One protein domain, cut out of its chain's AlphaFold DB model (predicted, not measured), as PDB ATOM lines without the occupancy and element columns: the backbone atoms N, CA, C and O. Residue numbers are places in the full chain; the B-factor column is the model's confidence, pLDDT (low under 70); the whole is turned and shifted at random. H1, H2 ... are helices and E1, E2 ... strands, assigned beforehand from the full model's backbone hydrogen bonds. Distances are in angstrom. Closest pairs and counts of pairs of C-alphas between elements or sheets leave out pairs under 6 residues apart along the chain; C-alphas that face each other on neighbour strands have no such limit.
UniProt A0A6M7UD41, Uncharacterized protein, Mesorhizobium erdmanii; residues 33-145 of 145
ATOM      1  N   ALA A  33     -37.437  46.805  23.011       94.94
ATOM      2  CA  ALA A  33     -37.507  45.764  21.987       94.94
ATOM      3  C   ALA A  33     -37.692  44.370  22.611       94.94
ATOM      4  O   ALA A  33     -38.577  43.627  22.195       94.94
ATOM      5  N   GLN A  34     -36.932  44.057  23.665       95.44
ATOM      6  CA  GLN A  34     -37.080  42.802  24.413       95.44
ATOM      7  C   GLN A  34     -38.435  42.710  25.120       95.44
ATOM      8  O   GLN A  34     -38.995  41.624  25.228       95.44
ATOM      9  N   GLN A  35     -39.001  43.836  25.566       95.06
ATOM     10  CA  GLN A  35     -40.353  43.852  26.120       95.06
ATOM     11  C   GLN A  35     -41.416  43.563  25.046       95.06
ATOM     12  O   GLN A  35     -42.362  42.814  25.284       95.06
ATOM     13  N   ALA A  36     -41.277  44.131  23.848       95.44
ATOM     14  CA  ALA A  36     -42.197  43.853  22.747       95.44
ATOM     15  C   ALA A  36     -42.135  42.378  22.312       95.44
ATOM     16  O   ALA A  36     -43.173  41.739  22.130       95.44
ATOM     17  N   GLU A  37     -40.925  41.827  22.206       96.75
ATOM     18  CA  GLU A  37     -40.696  40.414  21.900       96.75
ATOM     19  C   GLU A  37     -41.258  39.500  22.998       96.75
ATOM     20  O   GLU A  37     -42.057  38.609  22.707       96.75
ATOM     21  N   GLY A  38     -40.930  39.771  24.266       97.25
ATOM     22  CA  GLY A  38     -41.433  39.021  25.416       97.25
ATOM     23  C   GLY A  38     -42.960  38.994  25.473       97.25
ATOM     24  O   GLY A  38     -43.550  37.929  25.643       97.25
ATOM     25  N   ARG A  39     -43.620  40.132  25.217       96.69
ATOM     26  CA  ARG A  39     -45.087  40.210  25.138       96.69
ATOM     27  C   ARG A  39     -45.647  39.245  24.094       96.69
ATOM     28  O   ARG A  39     -46.614  38.543  24.386       96.69
ATOM     29  N   GLN A  40     -45.053  39.185  22.900       97.31
ATOM     30  CA  GLN A  40     -45.539  38.277  21.858       97.31
ATOM     31  C   GLN A  40     -45.250  36.808  22.143       97.31
ATOM     32  O   GLN A  40     -46.106  35.956  21.886       97.31
ATOM     33  N   ILE A  41     -44.092  36.504  22.730       98.25
ATOM     34  CA  ILE A  41     -43.776  35.150  23.190       98.25
ATOM     35  C   ILE A  41     -44.830  34.692  24.201       98.25
ATOM     36  O   ILE A  41     -45.384  33.608  24.045       98.25
ATOM     37  N   LEU A  42     -45.173  35.522  25.186       98.19
ATOM     38  CA  LEU A  42     -46.132  35.156  26.230       98.19
ATOM     39  C   LEU A  42     -47.576  35.031  25.710       98.19
ATOM     40  O   LEU A  42     -48.303  34.131  26.132       98.19
ATOM     41  N   LEU A  43     -48.004  35.890  24.777       96.69
ATOM     42  CA  LEU A  43     -49.318  35.763  24.124       96.69
ATOM     43  C   LEU A  43     -49.421  34.474  23.297       96.69
ATOM     44  O   LEU A  43     -50.434  33.767  23.349       96.69
ATOM     45  N   THR A  44     -48.353  34.142  22.572       97.81
ATOM     46  CA  THR A  44     -48.265  32.895  21.806       97.81
ATOM     47  C   THR A  44     -48.255  31.689  22.740       97.81
ATOM     48  O   THR A  44     -48.989  30.734  22.505       97.81
ATOM     49  N   ALA A  45     -47.497  31.756  23.839       98.25
ATOM     50  CA  ALA A  45     -47.433  30.700  24.837       98.25
ATOM     51  C   ALA A  45     -48.807  30.414  25.455       98.25
ATOM     52  O   ALA A  45     -49.208  29.256  25.482       98.25
ATOM     53  N   ARG A  46     -49.575  31.443  25.851       96.88
ATOM     54  CA  ARG A  46     -50.947  31.252  26.370       96.88
ATOM     55  C   ARG A  46     -51.862  30.588  25.338       96.88
ATOM     56  O   ARG A  46     -52.653  29.707  25.674       96.88
ATOM     57  N   SER A  47     -51.765  31.005  24.076       96.81
ATOM     58  CA  SER A  47     -52.567  30.415  22.995       96.81
ATOM     59  C   SER A  47     -52.212  28.941  22.778       96.81
ATOM     60  O   SER A  47     -53.095  28.107  22.584       96.81
ATOM     61  N   LEU A  48     -50.921  28.618  22.848       98.12
ATOM     62  CA  LEU A  48     -50.412  27.266  22.662       98.12
ATOM     63  C   LEU A  48     -50.724  26.357  23.855       98.12
ATOM     64  O   LEU A  48     -51.075  25.199  23.650       98.12
ATOM     65  N   GLU A  49     -50.669  26.885  25.077       98.38
ATOM     66  CA  GLU A  49     -51.151  26.203  26.277       98.38
ATOM     67  C   GLU A  49     -52.631  25.862  26.115       98.38
ATOM     68  O   GLU A  49     -52.983  24.689  26.140       98.38
ATOM     69  N   SER A  50     -53.476  26.858  25.824       97.56
ATOM     70  CA  SER A  50     -54.922  26.663  25.634       97.56
ATOM     71  C   SER A  50     -55.224  25.603  24.570       97.56
ATOM     72  O   SER A  50     -56.085  24.740  24.755       97.56
ATOM     73  N   TYR A  51     -54.492  25.634  23.454       98.44
ATOM     74  CA  TYR A  51     -54.584  24.612  22.415       98.44
ATOM     75  C   TYR A  51     -54.169  23.228  22.937       98.44
ATOM     76  O   TYR A  51     -54.908  22.258  22.756       98.44
ATOM     77  N   GLY A  52     -53.019  23.135  23.608       98.38
ATOM     78  CA  GLY A  52     -52.495  21.891  24.159       98.38
ATOM     79  C   GLY A  52     -53.420  21.270  25.198       98.38
ATOM     80  O   GLY A  52     -53.659  20.065  25.177       98.38
ATOM     81  N   GLU A  53     -54.034  22.094  26.042       97.88
ATOM     82  CA  GLU A  53     -55.036  21.657  27.005       97.88
ATOM     83  C   GLU A  53     -56.302  21.136  26.326       97.88
ATOM     84  O   GLU A  53     -56.808  20.080  26.706       97.88
ATOM     85  N   ALA A  54     -56.798  21.847  25.311       98.44
ATOM     86  CA  ALA A  54     -58.019  21.481  24.604       98.44
ATOM     87  C   ALA A  54     -57.858  20.237  23.715       98.44
ATOM     88  O   ALA A  54     -58.842  19.550  23.436       98.44
ATOM     89  N   LYS A  55     -56.643  19.969  23.222       98.19
ATOM     90  CA  LYS A  55     -56.354  18.866  22.291       98.19
ATOM     91  C   LYS A  55     -55.594  17.701  22.909       98.19
ATOM     92  O   LYS A  55     -55.439  16.684  22.241       98.19
ATOM     93  N   GLY A  56     -55.153  17.822  24.159       97.69
ATOM     94  CA  GLY A  56     -54.276  16.829  24.775       97.69
ATOM     95  C   GLY A  56     -52.915  16.750  24.079       97.69
ATOM     96  O   GLY A  56     -52.340  15.672  23.979       97.69
ATOM     97  N   ASP A  57     -52.414  17.875  23.566       98.25
ATOM     98  CA  ASP A  57     -51.153  17.933  22.827       98.25
ATOM     99  C   ASP A  57     -49.992  18.240  23.785       98.25
ATOM    100  O   ASP A  57     -49.784  19.378  24.219       98.25
ATOM    101  N   ALA A  58     -49.231  17.196  24.124       98.19
ATOM    102  CA  ALA A  58     -48.071  17.296  25.005       98.19
ATOM    103  C   ALA A  58     -46.974  18.218  24.449       98.19
ATOM    104  O   ALA A  58     -46.330  18.939  25.216       98.19
ATOM    105  N   LEU A  59     -46.770  18.225  23.126       98.12
ATOM    106  CA  LEU A  59     -45.757  19.058  22.487       98.12
ATOM    107  C   LEU A  59     -46.145  20.537  22.580       98.12
ATOM    108  O   LEU A  59     -45.295  21.376  22.884       98.12
ATOM    109  N   ALA A  60     -47.422  20.858  22.373       98.62
ATOM    110  CA  ALA A  60     -47.932  22.212  22.553       98.62
ATOM    111  C   ALA A  60     -47.739  22.697  23.999       98.62
ATOM    112  O   ALA A  60     -47.207  23.786  24.213       98.62
ATOM    113  N   LEU A  61     -48.077  21.868  24.991       98.75
ATOM    114  CA  LEU A  61     -47.935  22.220  26.410       98.75
ATOM    115  C   LEU A  61     -46.475  22.433  26.826       98.75
ATOM    116  O   LEU A  61     -46.152  23.453  27.435       98.75
ATOM    117  N   VAL A  62     -45.569  21.511  26.476       98.44
ATOM    118  CA  VAL A  62     -44.149  21.663  26.839       98.44
ATOM    119  C   VAL A  62     -43.516  22.861  26.123       98.44
ATOM    120  O   VAL A  62     -42.677  23.560  26.693       98.44
ATOM    121  N   THR A  63     -43.953  23.145  24.892       98.56
ATOM    122  CA  THR A  63     -43.495  24.312  24.132       98.56
ATOM    123  C   THR A  63     -44.006  25.603  24.760       98.56
ATOM    124  O   THR A  63     -43.218  26.525  24.951       98.56
ATOM    125  N   ALA A  64     -45.279  25.662  25.158       98.56
ATOM    126  CA  ALA A  64     -45.841  26.809  25.865       98.56
ATOM    127  C   ALA A  64     -45.075  27.089  27.167       98.56
ATOM    128  O   ALA A  64     -44.597  28.204  27.375       98.56
ATOM    129  N   ALA A  65     -44.851  26.061  27.989       98.50
ATOM    130  CA  ALA A  65     -44.070  26.166  29.220       98.50
ATOM    131  C   ALA A  65     -42.640  26.677  28.964       98.50
ATOM    132  O   ALA A  65     -42.149  27.558  29.675       98.50
ATOM    133  N   LYS A  66     -41.979  26.176  27.910       98.38
ATOM    134  CA  LYS A  66     -40.650  26.640  27.495       98.38
ATOM    135  C   LYS A  66     -40.648  28.101  27.066       98.38
ATOM    136  O   LYS A  66     -39.734  28.834  27.435       98.38
ATOM    137  N   MET A  67     -41.655  28.524  26.305       98.50
ATOM    138  CA  MET A  67     -41.805  29.914  25.876       98.50
ATOM    139  C   MET A  67     -41.964  30.837  27.086       98.50
ATOM    140  O   MET A  67     -41.213  31.803  27.191       98.50
ATOM    141  N   VAL A  68     -42.831  30.494  28.045       97.88
ATOM    142  CA  VAL A  68     -42.983  31.249  29.303       97.88
ATOM    143  C   VAL A  68     -41.654  31.330  30.060       97.88
ATOM    144  O   VAL A  68     -41.223  32.416  30.435       97.88
ATOM    145  N   ALA A  69     -40.961  30.203  30.237       97.25
ATOM    146  CA  ALA A  69     -39.686  30.158  30.951       97.25
ATOM    147  C   ALA A  69     -38.525  30.860  30.215       97.25
ATOM    148  O   ALA A  69     -37.480  31.094  30.816       97.25
ATOM    149  N   SER A  70     -38.661  31.160  28.920       96.00
ATOM    150  CA  SER A  70     -37.607  31.814  28.129       96.00
ATOM    151  C   SER A  70     -37.604  33.333  28.243       96.00
ATOM    152  O   SER A  70     -36.583  33.962  27.960       96.00
ATOM    153  N   VAL A  71     -38.721  33.931  28.663       95.38
ATOM    154  CA  VAL A  71     -38.823  35.385  28.780       95.38
ATOM    155  C   VAL A  71     -38.196  35.835  30.105       95.38
ATOM    156  O   VAL A  71     -38.523  35.259  31.143       95.38
ATOM    157  N   PRO A  72     -37.311  36.850  30.110       93.00
ATOM    158  CA  PRO A  72     -36.739  37.392  31.340       93.00
ATOM    159  C   PRO A  72     -37.814  37.931  32.286       93.00
ATOM    160  O   PRO A  72     -38.766  38.571  31.842       93.00
ATOM    161  N   GLY A  73     -37.630  37.716  33.588       92.88
ATOM    162  CA  GLY A  73     -38.573  38.143  34.620       92.88
ATOM    163  C   GLY A  73     -39.503  37.029  35.094       92.88
ATOM    164  O   GLY A  73     -39.634  35.971  34.476       92.88
ATOM    165  N   ARG A  74     -40.163  37.259  36.229       95.06
ATOM    166  CA  ARG A  74     -41.234  36.375  36.708       95.06
ATOM    167  C   ARG A  74     -42.441  36.512  35.781       95.06
ATOM    168  O   ARG A  74     -42.715  37.604  35.310       95.06
ATOM    169  N   VAL A  75     -43.206  35.451  35.561       96.38
ATOM    170  CA  VAL A  75     -44.517  35.552  34.896       96.38
ATOM    171  C   VAL A  75     -45.576  35.276  35.945       96.38
ATOM    172  O   VAL A  75     -45.515  34.243  36.609       96.38
ATOM    173  N   LEU A  76     -46.490  36.219  36.153       96.31
ATOM    174  CA  LEU A  76     -47.567  36.081  37.124       96.31
ATOM    175  C   LEU A  76     -48.708  35.235  36.554       96.31
ATOM    176  O   LEU A  76     -48.944  35.229  35.345       96.31
ATOM    177  N   ALA A  77     -49.412  34.526  37.433       95.00
ATOM    178  CA  ALA A  77     -50.615  33.791  37.067       95.00
ATOM    179  C   ALA A  77     -51.760  34.748  36.693       95.00
ATOM    180  O   ALA A  77     -51.781  35.918  37.085       95.00
ATOM    181  N   ASP A  78     -52.740  34.238  35.952       91.38
ATOM    182  CA  ASP A  78     -53.886  35.024  35.500       91.38
ATOM    183  C   ASP A  78     -54.648  35.630  36.690       91.38
ATOM    184  O   ASP A  78     -54.909  34.978  37.703       91.38
ATOM    185  N   GLY A  79     -54.968  36.922  36.585       89.94
ATOM    186  CA  GLY A  79     -55.624  37.683  37.652       89.94
ATOM    187  C   GLY A  79     -54.716  38.081  38.823       89.94
ATOM    188  O   GLY A  79     -55.178  38.778  39.724       89.94
ATOM    189  N   GLN A  80     -53.438  37.688  38.825       94.25
ATOM    190  CA  GLN A  80     -52.462  38.140  39.817       94.25
ATOM    191  C   GLN A  80     -51.818  39.457  39.395       94.25
ATOM    192  O   GLN A  80     -51.586  39.698  38.211       94.25
ATOM    193  N   GLN A  81     -51.517  40.309  40.375       91.81
ATOM    194  CA  GLN A  81     -50.928  41.626  40.148       91.81
ATOM    195  C   GLN A  81     -49.909  41.970  41.234       91.81
ATOM    196  O   GLN A  81     -50.020  41.498  42.368       91.81
ATOM    197  N   GLY A  82     -48.951  42.833  40.896       88.62
ATOM    198  CA  GLY A  82     -47.970  43.339  41.854       88.62
ATOM    199  C   GLY A  82     -46.820  42.375  42.170       88.62
ATOM    200  O   GLY A  82     -46.807  41.208  41.784       88.62
ATOM    201  N   ASP A  83     -45.856  42.873  42.942       87.38
ATOM    202  CA  ASP A  83     -44.644  42.175  43.402       87.38
ATOM    203  C   ASP A  83     -44.926  40.862  44.165       87.38
ATOM    204  O   ASP A  83     -44.153  39.895  44.100       87.38
ATOM    205  N   LYS A  84     -46.063  40.825  44.867       90.31
ATOM    206  CA  LYS A  84     -46.551  39.685  45.656       90.31
ATOM    207  C   LYS A  84     -47.499  38.757  44.897       90.31
ATOM    208  O   LYS A  84     -47.965  37.783  45.488       90.31
ATOM    209  N   GLY A  85     -47.789  39.031  43.625       92.12
ATOM    210  CA  GLY A  85     -48.625  38.163  42.802       92.12
ATOM    211  C   GLY A  85     -48.048  36.750  42.702       92.12
ATOM    212  O   GLY A  85     -46.826  36.566  42.647       92.12
ATOM    213  N   ALA A  86     -48.919  35.739  42.687       94.81
ATOM    214  CA  ALA A  86     -48.482  34.361  42.485       94.81
ATOM    215  C   ALA A  86     -47.912  34.171  41.069       94.81
ATOM    216  O   ALA A  86     -48.396  34.768  40.106       94.81
ATOM    217  N   ASN A  87     -46.878  33.339  40.943       94.94
ATOM    218  CA  ASN A  87     -46.288  33.013  39.645       94.94
ATOM    219  C   ASN A  87     -47.193  32.062  38.856       94.94
ATOM    220  O   ASN A  87     -47.888  31.232  39.440       94.94
ATOM    221  N   PHE A  88     -47.118  32.153  37.532       95.81
ATOM    222  CA  PHE A  88     -47.659  31.162  36.618       95.81
ATOM    223  C   PHE A  88     -47.068  29.779  36.934       95.81
ATOM    224  O   PHE A  88     -45.852  29.633  37.111       95.81
ATOM    225  N   ASP A  89     -47.929  28.764  37.022       96.19
ATOM    226  CA  ASP A  89     -47.543  27.417  37.441       96.19
ATOM    227  C   ASP A  89     -47.000  26.597  36.262       96.19
ATOM    228  O   ASP A  89     -47.662  25.728  35.696       96.19
ATOM    229  N   ILE A  90     -45.746  26.879  35.901       97.25
ATOM    230  CA  ILE A  90     -45.019  26.137  34.861       97.25
ATOM    231  C   ILE A  90     -44.970  24.636  35.191       97.25
ATOM    232  O   ILE A  90     -45.044  23.807  34.287       97.25
ATOM    233  N   GLU A  91     -44.867  24.262  36.470       97.56
ATOM    234  CA  GLU A  91     -44.763  22.858  36.876       97.56
ATOM    235  C   GLU A  91     -46.061  22.090  36.601       97.56
ATOM    236  O   GLU A  91     -46.004  20.943  36.154       97.56
ATOM    237  N   ALA A  92     -47.224  22.707  36.820       98.00
ATOM    238  CA  ALA A  92     -48.509  22.103  36.477       98.00
ATOM    239  C   ALA A  92     -48.630  21.830  34.969       98.00
ATOM    240  O   ALA A  92     -49.019  20.724  34.579       98.00
ATOM    241  N   VAL A  93     -48.233  22.789  34.125       98.25
ATOM    242  CA  VAL A  93     -48.242  22.627  32.658       98.25
ATOM    243  C   VAL A  93     -47.304  21.501  32.226       98.25
ATOM    244  O   VAL A  93     -47.691  20.641  31.432       98.25
ATOM    245  N   LEU A  94     -46.089  21.455  32.781       98.38
ATOM    246  CA  LEU A  94     -45.112  20.410  32.470       98.38
ATOM    247  C   LEU A  94     -45.587  19.020  32.898       98.38
ATOM    248  O   LEU A  94     -45.499  18.090  32.103       98.38
ATOM    249  N   LYS A  95     -46.156  18.873  34.099       98.00
ATOM    250  CA  LYS A  95     -46.721  17.591  34.554       98.00
ATOM    251  C   LYS A  95     -47.854  17.114  33.655       98.00
ATOM    252  O   LYS A  95     -47.956  15.922  33.372       98.00
ATOM    253  N   LYS A  96     -48.703  18.035  33.193       98.00
ATOM    254  CA  LYS A  96     -49.768  17.718  32.236       98.00
ATOM    255  C   LYS A  96     -49.181  17.248  30.902       98.00
ATOM    256  O   LYS A  96     -49.638  16.237  30.375       98.00
ATOM    257  N   ALA A  97     -48.147  17.924  30.400       98.31
ATOM    258  CA  ALA A  97     -47.433  17.517  29.193       98.31
ATOM    259  C   ALA A  97     -46.808  16.118  29.339       98.31
ATOM    260  O   ALA A  97     -47.042  15.259  28.497       98.31
ATOM    261  N   GLU A  98     -46.073  15.860  30.425       97.94
ATOM    262  CA  GLU A  98     -45.442  14.563  30.713       97.94
ATOM    263  C   GLU A  98     -46.478  13.435  30.836       97.94
ATOM    264  O   GLU A  98     -46.280  12.347  30.294       97.94
ATOM    265  N   GLY A  99     -47.615  13.704  31.488       97.69
ATOM    266  CA  GLY A  99     -48.719  12.748  31.596       97.69
ATOM    267  C   GLY A  99     -49.342  12.392  30.242       97.69
ATOM    268  O   GLY A  99     -49.639  11.227  29.988       97.69
ATOM    269  N   LEU A 100     -49.502  13.377  29.353       97.69
ATOM    270  CA  LEU A 100     -50.011  13.166  27.993       97.69
ATOM    271  C   LEU A 100     -48.989  12.489  27.074       97.69
ATOM    272  O   LEU A 100     -49.375  11.751  26.173       97.69
ATOM    273  N   ALA A 101     -47.698  12.714  27.313       96.00
ATOM    274  CA  ALA A 101     -46.610  12.173  26.509       96.00
ATOM    275  C   ALA A 101     -46.321  10.685  26.766       96.00
ATOM    276  O   ALA A 101     -45.513  10.096  26.055       96.00
ATOM    277  N   GLN A 102     -46.949  10.078  27.781       92.38
ATOM    278  CA  GLN A 102     -46.864   8.639  28.077       92.38
ATOM    279  C   GLN A 102     -45.422   8.098  28.158       92.38
ATOM    280  O   GLN A 102     -45.149   6.971  27.752       92.38
ATOM    281  N   GLY A 103     -44.498   8.893  28.707       91.19
ATOM    282  CA  GLY A 103     -43.097   8.496  28.880       91.19
ATOM    283  C   GLY A 103     -42.164   8.844  27.718       91.19
ATOM    284  O   GLY A 103     -41.053   8.325  27.679       91.19
ATOM    285  N   ASP A 104     -42.570   9.725  26.797       97.06
ATOM    286  CA  ASP A 104     -41.663  10.280  25.788       97.06
ATOM    287  C   ASP A 104     -40.425  10.933  26.447       97.06
ATOM    288  O   ASP A 104     -40.516  11.891  27.232       97.06
ATOM    289  N   GLU A 105     -39.245  10.398  26.127       96.25
ATOM    290  CA  GLU A 105     -37.971  10.836  26.700       96.25
ATOM    291  C   GLU A 105     -37.594  12.263  26.278       96.25
ATOM    292  O   GLU A 105     -36.978  12.995  27.057       96.25
ATOM    293  N   LEU A 106     -37.975  12.690  25.068       96.06
ATOM    294  CA  LEU A 106     -37.703  14.042  24.585       96.06
ATOM    295  C   LEU A 106     -38.555  15.055  25.342       96.06
ATOM    296  O   LEU A 106     -38.014  16.062  25.801       96.06
ATOM    297  N   ILE A 107     -39.848  14.783  25.535       97.50
ATOM    298  CA  ILE A 107     -40.725  15.651  26.338       97.50
ATOM    299  C   ILE A 107     -40.203  15.750  27.771       97.50
ATOM    300  O   ILE A 107     -40.072  16.855  28.298       97.50
ATOM    301  N   THR A 108     -39.826  14.621  28.371       96.56
ATOM    302  CA  THR A 108     -39.271  14.574  29.734       96.56
ATOM    303  C   THR A 108     -37.987  15.401  29.849       96.56
ATOM    304  O   THR A 108     -37.816  16.188  30.784       96.56
ATOM    305  N   LYS A 109     -37.085  15.278  28.870       96.81
ATOM    306  CA  LYS A 109     -35.841  16.054  28.830       96.81
ATOM    307  C   LYS A 109     -36.111  17.550  28.687       96.81
ATOM    308  O   LYS A 109     -35.552  18.342  29.443       96.81
ATOM    309  N   VAL A 110     -36.992  17.943  27.765       97.19
ATOM    310  CA  VAL A 110     -37.363  19.353  27.589       97.19
ATOM    311  C   VAL A 110     -38.004  19.893  28.867       97.19
ATOM    312  O   VAL A 110     -37.650  20.984  29.299       97.19
ATOM    313  N   ALA A 111     -38.884  19.137  29.523       97.94
ATOM    314  CA  ALA A 111     -39.489  19.550  30.784       97.94
ATOM    315  C   ALA A 111     -38.437  19.790  31.884       97.94
ATOM    316  O   ALA A 111     -38.531  20.768  32.628       97.94
ATOM    317  N   ALA A 112     -37.396  18.958  31.973       97.56
ATOM    318  CA  ALA A 112     -36.283  19.174  32.900       97.56
ATOM    319  C   ALA A 112     -35.500  20.472  32.606       97.56
ATOM    320  O   ALA A 112     -35.191  21.235  33.531       97.56
ATOM    321  N   ASP A 113     -35.239  20.768  31.330       96.88
ATOM    322  CA  ASP A 113     -34.593  22.017  30.911       96.88
ATOM    323  C   ASP A 113     -35.464  23.234  31.269       96.88
ATOM    324  O   ASP A 113     -34.982  24.211  31.855       96.88
ATOM    325  N   VAL A 114     -36.775  23.152  31.013       97.88
ATOM    326  CA  VAL A 114     -37.737  24.217  31.336       97.88
ATOM    327  C   VAL A 114     -37.801  24.474  32.841       97.88
ATOM    328  O   VAL A 114     -37.782  25.630  33.257       97.88
ATOM    329  N   ARG A 115     -37.794  23.433  33.684       97.31
ATOM    330  CA  ARG A 115     -37.731  23.594  35.152       97.31
ATOM    331  C   ARG A 115     -36.477  24.342  35.595       97.31
ATOM    332  O   ARG A 115     -36.529  25.129  36.542       97.31
ATOM    333  N   THR A 116     -35.352  24.104  34.928       95.00
ATOM    334  CA  THR A 116     -34.091  24.797  35.218       95.00
ATOM    335  C   THR A 116     -34.194  26.283  34.873       95.00
ATOM    336  O   THR A 116     -33.854  27.126  35.705       95.00
ATOM    337  N   MET A 117     -34.751  26.610  33.704       93.38
ATOM    338  CA  MET A 117     -35.013  27.993  33.285       93.38
ATOM    339  C   MET A 117     -36.007  28.703  34.219       93.38
ATOM    340  O   MET A 117     -35.734  29.793  34.717       93.38
ATOM    341  N   ALA A 118     -37.126  28.053  34.543       93.88
ATOM    342  CA  ALA A 118     -38.161  28.595  35.419       93.88
ATOM    343  C   ALA A 118     -37.622  28.952  36.815       93.88
ATOM    344  O   ALA A 118     -37.943  30.006  37.366       93.88
ATOM    345  N   LYS A 119     -36.746  28.109  37.383       91.81
ATOM    346  CA  LYS A 119     -36.083  28.391  38.666       91.81
ATOM    347  C   LYS A 119     -35.212  29.644  38.607       91.81
ATOM    348  O   LYS A 119     -35.193  30.389  39.586       91.81
ATOM    349  N   ALA A 120     -34.521  29.892  37.494       87.19
ATOM    350  CA  ALA A 120     -33.736  31.111  37.319       87.19
ATOM    351  C   ALA A 120     -34.642  32.354  37.323       87.19
ATOM    352  O   ALA A 120     -34.403  33.283  38.094       87.19
ATOM    353  N   ASN A 121     -35.743  32.319  36.567       86.38
ATOM    354  CA  ASN A 121     -36.673  33.447  36.452       86.38
ATOM    355  C   ASN A 121     -37.498  33.698  37.720       86.38
ATOM    356  O   ASN A 121     -37.857  34.836  38.004       86.38
ATOM    357  N   SER A 122     -37.766  32.665  38.526       82.81
ATOM    358  CA  SER A 122     -38.557  32.786  39.764       82.81
ATOM    359  C   SER A 122     -37.978  33.768  40.793       82.81
ATOM    360  O   SER A 122     -38.702  34.239  41.667       82.81
ATOM    361  N   LYS A 123     -36.683  34.084  40.678       82.56
ATOM    362  CA  LYS A 123     -35.949  35.005  41.557       82.56
ATOM    363  C   LYS A 123     -35.848  36.422  40.992       82.56
ATOM    364  O   LYS A 123     -35.209  37.267  41.615       82.56
ATOM    365  N   ALA A 124     -36.409  36.673  39.811       86.44
ATOM    366  CA  ALA A 124     -36.315  37.972  39.174       86.44
ATOM    367  C   ALA A 124     -37.098  39.036  39.955       86.44
ATOM    368  O   ALA A 124     -38.132  38.767  40.573       86.44
ATOM    369  N   VAL A 125     -36.564  40.253  39.909       87.81
ATOM    370  CA  VAL A 125     -37.183  41.457  40.470       87.81
ATOM    371  C   VAL A 125     -38.371  41.859  39.602       87.81
ATOM    372  O   VAL A 125     -39.494  42.020  40.063       87.81
ATOM    373  N   CYS A 126     -38.146  41.955  38.304       93.31
ATOM    374  CA  CYS A 126     -39.191  42.352  37.389       93.31
ATOM    375  C   CYS A 126     -40.138  41.190  37.059       93.31
ATOM    376  O   CYS A 126     -39.766  40.010  37.124       93.31
ATOM    377  N   TYR A 127     -41.378  41.526  36.710       94.75
ATOM    378  CA  TYR A 127     -42.433  40.564  36.433       94.75
ATOM    379  C   TYR A 127     -43.321  40.974  35.255       94.75
ATOM    380  O   TYR A 127     -43.531  42.151  34.968       94.75
ATOM    381  N   TRP A 128     -43.879  39.960  34.605       96.50
ATOM    382  CA  TRP A 128     -44.912  40.048  33.592       96.50
ATOM    383  C   TRP A 128     -46.272  39.818  34.219       96.50
ATOM    384  O   TRP A 128     -46.512  38.784  34.842       96.50
ATOM    385  N   GLN A 129     -47.179  40.755  33.993       95.44
ATOM    386  CA  GLN A 129     -48.563  40.663  34.421       95.44
ATOM    387  C   GLN A 129     -49.467  40.618  33.198       95.44
ATOM    388  O   GLN A 129     -49.357  41.471  32.315       95.44
ATOM    389  N   TYR A 130     -50.372  39.642  33.159       95.31
ATOM    390  CA  TYR A 130     -51.427  39.599  32.158       95.31
ATOM    391  C   TYR A 130     -52.647  40.378  32.628       95.31
ATOM    392  O   TYR A 130     -53.111  40.211  33.756       95.31
ATOM    393  N   TYR A 131     -53.176  41.227  31.759       88.38
ATOM    394  CA  TYR A 131     -54.356  42.019  32.055       88.38
ATOM    395  C   TYR A 131     -55.189  42.227  30.797       88.38
ATOM    396  O   TYR A 131     -54.674  42.303  29.682       88.38
ATOM    397  N   CYS A 132     -56.499  42.308  31.005       90.19
ATOM    398  CA  CYS A 132     -57.480  42.550  29.965       90.19
ATOM    399  C   CYS A 132     -58.175  43.880  30.228       90.19
ATOM    400  O   CYS A 132     -58.620  44.162  31.342       90.19
ATOM    401  N   TYR A 133     -58.272  44.694  29.191       88.19
ATOM    402  CA  TYR A 133     -59.008  45.942  29.192       88.19
ATOM    403  C   TYR A 133     -60.500  45.700  28.954       88.19
ATOM    404  O   TYR A 133     -60.923  44.672  28.422       88.19
ATOM    405  N   TRP A 134     -61.309  46.704  29.290       89.38
ATOM    406  CA  TRP A 134     -62.767  46.687  29.126       89.38
ATOM    407  C   TRP A 134     -63.234  46.464  27.676       89.38
ATOM    408  O   TRP A 134     -64.360  46.030  27.457       89.38
ATOM    409  N   ASN A 135     -62.385  46.750  26.686       91.56
ATOM    410  CA  ASN A 135     -62.667  46.563  25.261       91.56
ATOM    411  C   ASN A 135     -62.311  45.152  24.744       91.56
ATOM    412  O   ASN A 135     -62.338  44.927  23.537       91.56
ATOM    413  N   GLY A 136     -61.940  44.223  25.630       88.19
ATOM    414  CA  GLY A 136     -61.559  42.852  25.277       88.19
ATOM    415  C   GLY A 136     -60.122  42.698  24.772       88.19
ATOM    416  O   GLY A 136     -59.703  41.582  24.478       88.19
ATOM    417  N   TYR A 137     -59.347  43.782  24.685       89.00
ATOM    418  CA  TYR A 137     -57.916  43.689  24.414       89.00
ATOM    419  C   TYR A 137     -57.194  43.171  25.657       89.00
ATOM    420  O   TYR A 137     -57.401  43.695  26.748       89.00
ATOM    421  N   CYS A 138     -56.332  42.170  25.501       91.50
ATOM    422  CA  CYS A 138     -55.527  41.646  26.596       91.50
ATOM    423  C   CYS A 138     -54.054  41.635  26.223       91.50
ATOM    424  O   CYS A 138     -53.691  41.304  25.092       91.50
ATOM    425  N   GLU A 139     -53.197  41.932  27.188       92.31
ATOM    426  CA  GLU A 139     -51.766  42.005  26.952       92.31
ATOM    427  C   GLU A 139     -50.943  41.710  28.207       92.31
ATOM    428  O   GLU A 139     -51.458  41.636  29.322       92.31
ATOM    429  N   TYR A 140     -49.645  41.505  27.997       95.88
ATOM    430  CA  TYR A 140     -48.668  41.324  29.062       95.88
ATOM    431  C   TYR A 140     -47.851  42.592  29.252       95.88
ATOM    432  O   TYR A 140     -47.121  42.977  28.344       95.88
ATOM    433  N   ALA A 141     -47.907  43.207  30.428       94.19
ATOM    434  CA  ALA A 141     -47.048  44.338  30.773       94.19
ATOM    435  C   ALA A 141     -45.910  43.893  31.682       94.19
ATOM    436  O   ALA A 141     -46.071  42.988  32.501       94.19
ATOM    437  N   TYR A 142     -44.767  44.548  31.501       94.62
ATOM    438  CA  TYR A 142     -43.557  44.302  32.262       94.62
ATOM    439  C   TYR A 142     -43.364  45.392  33.307       94.62
ATOM    440  O   TYR A 142     -43.391  46.577  32.977       94.62
ATOM    441  N   TYR A 143     -43.150  44.982  34.551       92.62
ATOM    442  CA  TYR A 143     -42.996  45.875  35.690       92.62
ATOM    443  C   TYR A 143     -41.747  45.513  36.477       92.62
ATOM    444  O   TYR A 143     -41.419  44.339  36.625       92.62
ATOM    445  N   CYS A 144     -41.083  46.523  37.028       90.06
ATOM    446  CA  CYS A 144     -39.958  46.369  37.939       90.06
ATOM    447  C   CYS A 144     -40.266  47.115  39.234       90.06
ATOM    448  O   CYS A 144     -40.862  48.191  39.195       90.06
ATOM    449  N   TYR A 145     -39.879  46.528  40.365       72.19
ATOM    450  CA  TYR A 145     -40.000  47.140  41.687       72.19
ATOM    451  C   TYR A 145     -38.659  47.645  42.190       72.19
ATOM    452  O   TYR A 145     -37.596  47.123  41.782       72.19
TER     453      TYR A 145
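This is residues 33 to 145 of the 145 residues of an uncharacterized protein of Mesorhizobium erdmanii (UniProt A0A6M7UD41). Three helices, H2, H3 and H4, form an up-and-down bundle, each running against the one before it; H1 packs along H2, which touches the other three helices. A two-stranded hairpin, E1 and E2, crosses one end of the bundle and packs on H1 through residues 35 to 43. The printed part has 113 residues, with four named helices and then two named strands in an antiparallel sheet, E1 - E2; the class is mostly helix. It is compact, with a radius of gyration of the C-alphas of 13.9 A and spans of 40 by 31 by 26 A.

H1, residues 33 to 55, touches H2, residues 58 to 70, at a shallow tilt of 22 degrees, opposite ways; their closest C-alphas, of Ala 45 and Ala 64, are 4.3 A apart. H2 touches H3, residues 90 to 100, opposite ways at 19 degrees, closest at the C-alphas of Ala 58 and Ala 97, 4.2 A. H4, residues 105 to 121, touches H2, the same way at 24 degrees, closest at C-alphas 69 and 118, 5.0 A. H1 and H4 are apart. Every O i to N i+4 pair is within hydrogen-bond range in H1, H2, H3 and H4. E1, residues 127 to 132, and E2, residues 138 to 143, form a hairpin, with N 129 and O 141 at 2.9 A. The closest C-alphas of H1 and E2, of Arg 39 and Tyr 140, are 5.4 A apart. Residues 74 to 75 pair with residues 127 to 128 of E1, parallel.

H1 spans 32.8 A from C-alpha 33 at (-37.507, 45.764, 21.987), H2 18.2 A, H3 15.5 A and H4 24.7 A. E1 spans 16.5 A and E2 16.1 A, ending at C-alpha 143 at (-42.996, 45.875, 35.690).

The two farthest C-alphas, of Glu 105 and Trp 134, are 43.7 A apart. The printed part has no cut; H2 to H3 is the long link, with 19 residues. No printed residue has a pLDDT under 70.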